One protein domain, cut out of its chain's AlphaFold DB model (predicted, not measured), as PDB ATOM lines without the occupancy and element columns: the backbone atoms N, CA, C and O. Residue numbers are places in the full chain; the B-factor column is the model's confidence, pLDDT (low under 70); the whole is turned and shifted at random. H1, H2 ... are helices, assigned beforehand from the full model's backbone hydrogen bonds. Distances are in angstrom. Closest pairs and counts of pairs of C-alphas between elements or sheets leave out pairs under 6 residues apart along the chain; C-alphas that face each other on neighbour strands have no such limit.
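This is residues 5 to 58 of the 210 residues of an uncharacterized protein of Setaria italica (UniProt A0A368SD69). A thin, loose chain of short helices: an arm of residues 5 to 16, with H1 and part of H2, sticks out at one end of a small middle loop, and H5 lies at the other end. The middle loop goes out through H3 and returns through H4, its two legs paired briefly at residues 23 to 24 and 40 to 41; the chain then swings out through residues 45 to 50 and folds back into H5. The printed part has 54 residues with five named helices, H1 to H5 in that order, and no named strand; the class is all helix, though under half of the residues, 24, are in named elements. The whole is loose, with a radius of gyration of the C-alphas of 12.9 A, and flat, spanning 36 by 30 by 13 A.

H1 is residues 5 to 9, 6.3 A long, beginning at C-alpha 5 at (75.733, 149.267, 29.310). H2 is residues 14 to 17, 5.0 A. H3 is residues 26 to 29, 5.1 A, with C-alpha 26 at (91.761, 149.115, 26.834). H4 is residues 36 to 39, 5.0 A. H5, the longest, is residues 51 to 57, 10.2 A, ending at C-alpha 57 at (106.713, 151.555, 18.502).

H1 touches no helix, and H1 and H2 are apart. H2 and H3 are apart. H3 and H4 only just touch, with 3 pairs of C-alphas within 8 A, the closest being those of Tyr 28 and Arg 39 at 5.2 A. H5 touches no helix. Residues 23 to 24 pair with residues 40 to 41, antiparallel. In H1 and H5 every O i to N i+4 pair is within hydrogen-bond range; H2, H3 and H4 are too short for such a pair, and their O i to N i+3 pair is within range in H2 and H4 but not in H3.

The farthest C-alphas, those of Thr 6 and Met 49, are 37.4 A apart. The printed part has no cut. The link from H4 to H5, 11 residues, is long. Mean pLDDT of the printed part is 78.0, under 70 at residue 8, residues 13 to 20 and residues 48 to 49.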
ATOM      1  N   ASP A   5      75.260 150.263  28.337       78.44
ATOM      2  CA  ASP A   5      75.733 149.267  29.310       78.44
ATOM      3  C   ASP A   5      75.047 147.898  29.132       78.44
ATOM      4  O   ASP A   5      75.650 146.841  29.289       78.44
ATOM      5  N   THR A   6      73.771 147.904  28.734       79.56
ATOM      6  CA  THR A   6      72.989 146.682  28.503       79.56
ATOM      7  C   THR A   6      73.351 146.005  27.181       79.56
ATOM      8  O   THR A   6      73.141 144.806  27.024       79.56
ATOM      9  N   LEU A   7      73.852 146.750  26.196       75.25
ATOM     10  CA  LEU A   7      74.321 146.177  24.931       75.25
ATOM     11  C   LEU A   7      75.698 145.525  25.107       75.25
ATOM     12  O   LEU A   7      75.948 144.473  24.518       75.25
ATOM     13  N   GLU A   8      76.539 146.119  25.952       69.38
ATOM     14  CA  GLU A   8      77.864 145.612  26.310       69.38
ATOM     15  C   GLU A   8      77.771 144.324  27.150       69.38
ATOM     16  O   GLU A   8      78.346 143.307  26.763       69.38
ATOM     17  N   GLU A   9      76.939 144.291  28.204       80.75
ATOM     18  CA  GLU A   9      76.703 143.075  29.016       80.75
ATOM     19  C   GLU A   9      76.152 141.894  28.202       80.75
ATOM     20  O   GLU A   9      76.456 140.736  28.489       80.75
ATOM     21  N   ASN A  10      75.348 142.175  27.174       80.19
ATOM     22  CA  ASN A  10      74.759 141.144  26.318       80.19
ATOM     23  C   ASN A  10      75.689 140.691  25.183       80.19
ATOM     24  O   ASN A  10      75.260 139.913  24.329       80.19
ATOM     25  N   GLY A  11      76.930 141.190  25.134       71.88
ATOM     26  CA  GLY A  11      77.893 140.844  24.093       71.88
ATOM     27  C   GLY A  11      77.415 141.212  22.687       71.88
ATOM     28  O   GLY A  11      77.818 140.583  21.712       71.88
ATOM     29  N   TYR A  12      76.537 142.214  22.555       73.19
ATOM     30  CA  TYR A  12      75.878 142.545  21.288       73.19
ATOM     31  C   TYR A  12      76.869 142.942  20.185       73.19
ATOM     32  O   TYR A  12      76.565 142.790  19.003       73.19
ATOM     33  N   PHE A  13      78.053 143.423  20.566       65.44
ATOM     34  CA  PHE A  13      79.128 143.802  19.655       65.44
ATOM     35  C   PHE A  13      80.229 142.742  19.517       65.44
ATOM     36  O   PHE A  13      81.091 142.918  18.670       65.44
ATOM     37  N   GLN A  14      80.181 141.610  20.234       66.81
ATOM     38  CA  GLN A  14      81.252 140.593  20.193       66.81
ATOM     39  C   GLN A  14      81.510 140.040  18.785       66.81
ATOM     40  O   GLN A  14      82.646 139.794  18.400       66.81
ATOM     41  N   TRP A  15      80.456 139.864  17.987       57.25
ATOM     42  CA  TRP A  15      80.584 139.443  16.589       57.25
ATOM     43  C   TRP A  15      81.206 140.525  15.693       57.25
ATOM     44  O   TRP A  15      81.896 140.189  14.741       57.25
ATOM     45  N   LEU A  16      81.003 141.806  16.018       57.91
ATOM     46  CA  LEU A  16      81.607 142.939  15.312       57.91
ATOM     47  C   LEU A  16      83.061 143.165  15.751       57.91
ATOM     48  O   LEU A  16      83.888 143.523  14.925       57.91
ATOM     49  N   GLU A  17      83.395 142.909  17.016       58.09
ATOM     50  CA  GLU A  17      84.768 142.961  17.547       58.09
ATOM     51  C   GLU A  17      85.708 141.970  16.846       58.09
ATOM     52  O   GLU A  17      86.897 142.245  16.722       58.09
ATOM     53  N   HIS A  18      85.178 140.854  16.335       56.62
ATOM     54  CA  HIS A  18      85.927 139.914  15.497       56.62
ATOM     55  C   HIS A  18      86.102 140.372  14.041       56.62
ATOM     56  O   HIS A  18      87.033 139.912  13.384       56.62
ATOM     57  N   ASP A  19      85.241 141.266  13.551       59.66
ATOM     58  CA  ASP A  19      85.249 141.760  12.167       59.66
ATOM     59  C   ASP A  19      85.996 143.100  12.011       59.66
ATOM     60  O   ASP A  19      86.263 143.535  10.889       59.66
ATOM     61  N   PHE A  20      86.343 143.782  13.108       58.03
ATOM     62  CA  PHE A  20      87.133 145.008  13.040       58.03
ATOM     63  C   PHE A  20      88.628 144.698  12.942       58.03
ATOM     64  O   PHE A  20      89.241 144.180  13.870       58.03
ATOM     65  N   GLU A  21      89.240 145.125  11.836       71.62
ATOM     66  CA  GLU A  21      90.697 145.103  11.666       71.62
ATOM     67  C   GLU A  21      91.426 145.932  12.741       71.62
ATOM     68  O   GLU A  21      92.597 145.691  12.990       71.62
ATOM     69  N   TRP A  22      90.752 146.889  13.393       82.50
ATOM     70  CA  TRP A  22      91.341 147.803  14.377       82.50
ATOM     71  C   TRP A  22      90.424 147.992  15.592       82.50
ATOM     72  O   TRP A  22      89.217 148.167  15.433       82.50
ATOM     73  N   TYR A  23      90.989 148.041  16.800       83.81
ATOM     74  CA  TYR A  23      90.261 148.278  18.052       83.81
ATOM     75  C   TYR A  23      90.973 149.308  18.939       83.81
ATOM     76  O   TYR A  23      92.162 149.567  18.776       83.81
ATOM     77  N   PHE A  24      90.247 149.915  19.881       86.75
ATOM     78  CA  PHE A  24      90.855 150.769  20.903       86.75
ATOM     79  C   PHE A  24      91.378 149.908  22.049       86.75
ATOM     80  O   PHE A  24      90.587 149.281  22.756       86.75
ATOM     81  N   ASP A  25      92.693 149.887  22.250       86.50
ATOM     82  CA  ASP A  25      93.303 149.063  23.283       86.50
ATOM     83  C   ASP A  25      92.898 149.550  24.692       86.50
ATOM     84  O   ASP A  25      93.168 150.706  25.050       86.50
ATOM     85  N   PRO A  26      92.251 148.701  25.520       86.25
ATOM     86  CA  PRO A  26      91.761 149.115  26.834       86.25
ATOM     87  C   PRO A  26      92.866 149.598  27.778       86.25
ATOM     88  O   PRO A  26      92.612 150.441  28.639       86.25
ATOM     89  N   VAL A  27      94.095 149.090  27.639       87.31
ATOM     90  CA  VAL A  27      95.238 149.532  28.442       87.31
ATOM     91  C   VAL A  27      95.675 150.917  27.977       87.31
ATOM     92  O   VAL A  27      95.818 151.815  28.809       87.31
ATOM     93  N   TYR A  28      95.813 151.133  26.668       87.38
ATOM     94  CA  TYR A  28      96.229 152.425  26.115       87.38
ATOM     95  C   TYR A  28      95.192 153.532  26.311       87.38
ATOM     96  O   TYR A  28      95.562 154.685  26.535       87.38
ATOM     97  N   CYS A  29      93.903 153.195  26.337       88.50
ATOM     98  CA  CYS A  29      92.832 154.130  26.684       88.50
ATOM     99  C   CYS A  29      92.965 154.712  28.102       88.50
ATOM    100  O   CYS A  29      92.512 155.831  28.346       88.50
ATOM    101  N   ASN A  30      93.637 154.015  29.027       91.75
ATOM    102  CA  ASN A  30      93.916 154.542  30.367       91.75
ATOM    103  C   ASN A  30      95.077 155.552  30.389       91.75
ATOM    104  O   ASN A  30      95.280 156.253  31.385       91.75
ATOM    105  N   PHE A  31      95.850 155.661  29.307       90.12
ATOM    106  CA  PHE A  31      96.975 156.580  29.208       90.12
ATOM    107  C   PHE A  31      96.545 157.914  28.588       90.12
ATOM    108  O   PHE A  31      96.529 158.108  27.374       90.12
ATOM    109  N   ALA A  32      96.272 158.893  29.455       89.88
ATOM    110  CA  ALA A  32      95.820 160.231  29.056       89.88
ATOM    111  C   ALA A  32      96.803 161.004  28.150       89.88
ATOM    112  O   ALA A  32      96.408 161.980  27.519       89.88
ATOM    113  N   HIS A  33      98.072 160.592  28.098       89.75
ATOM    114  CA  HIS A  33      99.103 161.220  27.271       89.75
ATOM    115  C   HIS A  33      99.178 160.657  25.841       89.75
ATOM    116  O   HIS A  33      99.890 161.233  25.024       89.75
ATOM    117  N   LEU A  34      98.483 159.551  25.548       90.62
ATOM    118  CA  LEU A  34      98.426 158.968  24.206       90.62
ATOM    119  C   LEU A  34      97.333 159.632  23.365       90.62
ATOM    120  O   LEU A  34      96.263 159.958  23.880       90.62
ATOM    121  N   GLU A  35      97.594 159.797  22.072       91.44
ATOM    122  CA  GLU A  35      96.606 160.226  21.077       91.44
ATOM    123  C   GLU A  35      95.645 159.084  20.717       91.44
ATOM    124  O   GLU A  35      95.977 157.911  20.876       91.44
ATOM    125  N   ASP A  36      94.478 159.402  20.151       90.50
ATOM    126  CA  ASP A  36      93.517 158.376  19.711       90.50
ATOM    127  C   ASP A  36      94.120 157.402  18.691       90.50
ATOM    128  O   ASP A  36      93.831 156.213  18.740       90.50
ATOM    129  N   TYR A  37      95.024 157.880  17.828       89.12
ATOM    130  CA  TYR A  37      95.749 157.022  16.888       89.12
ATOM    131  C   TYR A  37      96.642 156.001  17.601       89.12
ATOM    132  O   TYR A  37      96.679 154.843  17.213       89.12
ATOM    133  N   GLN A  38      97.324 156.410  18.672       89.44
ATOM    134  CA  GLN A  38      98.175 155.515  19.458       89.44
ATOM    135  C   GLN A  38      97.362 154.502  20.259       89.44
ATOM    136  O   GLN A  38      97.875 153.439  20.583       89.44
ATOM    137  N   ARG A  39      96.113 154.837  20.599       89.69
ATOM    138  CA  ARG A  39      95.178 153.932  21.277       89.69
ATOM    139  C   ARG A  39      94.556 152.921  20.316       89.69
ATOM    140  O   ARG A  39      94.012 151.927  20.783       89.69
ATOM    141  N   LEU A  40      94.616 153.174  19.010       89.06
ATOM    142  CA  LEU A  40      94.121 152.268  17.986       89.06
ATOM    143  C   LEU A  40      95.169 151.175  17.715       89.06
ATOM    144  O   LEU A  40      96.307 151.466  17.357       89.06
ATOM    145  N   ALA A  41      94.783 149.914  17.873       82.81
ATOM    146  CA  ALA A  41      95.645 148.753  17.709       82.81
ATOM    147  C   ALA A  41      95.020 147.733  16.751       82.81
ATOM    148  O   ALA A  41      93.799 147.619  16.644       82.81
ATOM    149  N   LEU A  42      95.874 146.979  16.060       81.50
ATOM    150  CA  LEU A  42      95.470 145.791  15.308       81.50
ATOM    151  C   LEU A  42      95.257 144.630  16.297       81.50
ATOM    152  O   LEU A  42      95.993 144.539  17.274       81.50
ATOM    153  N   PRO A  43      94.299 143.718  16.102       79.69
ATOM    154  CA  PRO A  43      94.202 142.520  16.923       79.69
ATOM    155  C   PRO A  43      95.410 141.611  16.677       79.69
ATOM    156  O   PRO A  43      95.821 141.384  15.537       79.69
ATOM    157  N   ASN A  44      95.968 141.047  17.749       80.56
ATOM    158  CA  ASN A  44      97.008 140.034  17.622       80.56
ATOM    159  C   ASN A  44      96.391 138.702  17.164       80.56
ATOM    160  O   ASN A  44      96.032 137.856  17.983       80.56
ATOM    161  N   THR A  45      96.282 138.514  15.852       78.75
ATOM    162  CA  THR A  45      95.800 137.268  15.233       78.75
ATOM    163  C   THR A  45      96.862 136.162  15.211       78.75
ATOM    164  O   THR A  45      96.582 135.045  14.784       78.75
ATOM    165  N   GLY A  46      98.089 136.447  15.664       75.56
ATOM    166  CA  GLY A  46      99.247 135.563  15.502       75.56
ATOM    167  C   GLY A  46      99.833 135.555  14.084       75.56
ATOM    168  O   GLY A  46     100.802 134.846  13.834       75.56
ATOM    169  N   GLU A  47      99.280 136.348  13.162       73.50
ATOM    170  CA  GLU A  47      99.731 136.430  11.765       73.50
ATOM    171  C   GLU A  47     100.869 137.447  11.569       73.50
ATOM    172  O   GLU A  47     101.588 137.407  10.570       73.50
ATOM    173  N   TYR A  48     101.075 138.342  12.537       67.31
ATOM    174  CA  TYR A  48     102.089 139.390  12.473       67.31
ATOM    175  C   TYR A  48     103.431 138.903  13.029       67.31
ATOM    176  O   TYR A  48     103.610 138.761  14.238       67.31
ATOM    177  N   MET A  49     104.411 138.711  12.140       67.69
ATOM    178  CA  MET A  49     105.757 138.221  12.478       67.69
ATOM    179  C   MET A  49     106.504 139.103  13.500       67.69
ATOM    180  O   MET A  49     107.297 138.590  14.284       67.69
ATOM    181  N   HIS A  50     106.220 140.409  13.518       72.56
ATOM    182  CA  HIS A  50     106.850 141.410  14.389       72.56
ATOM    183  C   HIS A  50     105.815 142.166  15.235       72.56
ATOM    184  O   HIS A  50     105.883 143.386  15.389       72.56
ATOM    185  N   TRP A  51     104.825 141.436  15.760       73.94
ATOM    186  CA  TRP A  51     103.741 141.999  16.572       73.94
ATOM    187  C   TRP A  51     104.247 142.884  17.721       73.94
ATOM    188  O   TRP A  51     103.767 144.001  17.910       73.94
ATOM    189  N   GLU A  52     105.247 142.407  18.464       79.19
ATOM    190  CA  GLU A  52     105.810 143.138  19.602       79.19
ATOM    191  C   GLU A  52     106.464 144.458  19.173       79.19
ATOM    192  O   GLU A  52     106.279 145.473  19.838       79.19
ATOM    193  N   ASP A  53     107.178 144.478  18.046       75.19
ATOM    194  CA  ASP A  53     107.846 145.684  17.543       75.19
ATOM    195  C   ASP A  53     106.830 146.741  17.094       75.19
ATOM    196  O   ASP A  53     106.961 147.922  17.432       75.19
ATOM    197  N   TYR A  54     105.780 146.313  16.386       73.50
ATOM    198  CA  TYR A  54     104.659 147.171  16.004       73.50
ATOM    199  C   TYR A  54     103.997 147.787  17.244       73.50
ATOM    200  O   TYR A  54     103.876 149.009  17.360       73.50
ATOM    201  N   HIS A  55     103.653 146.939  18.213       75.06
ATOM    202  CA  HIS A  55     102.977 147.346  19.438       75.06
ATOM    203  C   HIS A  55     103.832 148.292  20.301       75.06
ATOM    204  O   HIS A  55     103.319 149.254  20.879       75.06
ATOM    205  N   ASN A  56     105.145 148.055  20.369       77.31
ATOM    206  CA  ASN A  56     106.082 148.847  21.167       77.31
ATOM    207  C   ASN A  56     106.469 150.180  20.519       77.31
ATOM    208  O   ASN A  56     106.869 151.102  21.231       77.31
ATOM    209  N   THR A  57     106.367 150.304  19.192       76.81
ATOM    210  CA  THR A  57     106.713 151.555  18.502       76.81
ATOM    211  C   THR A  57     105.735 152.673  18.874       76.81
ATOM    212  O   THR A  57     106.164 153.817  19.020       76.81
ATOM    213  N   CYS A  58     104.451 152.341  19.088       81.75
ATOM    214  CA  CYS A  58     103.404 153.263  19.552       81.75
ATOM    215  C   CYS A  58     103.475 154.636  18.845       81.75
ATOM    216  O   CYS A  58     103.490 155.698  19.478       81.75
TER     217      CYS A  58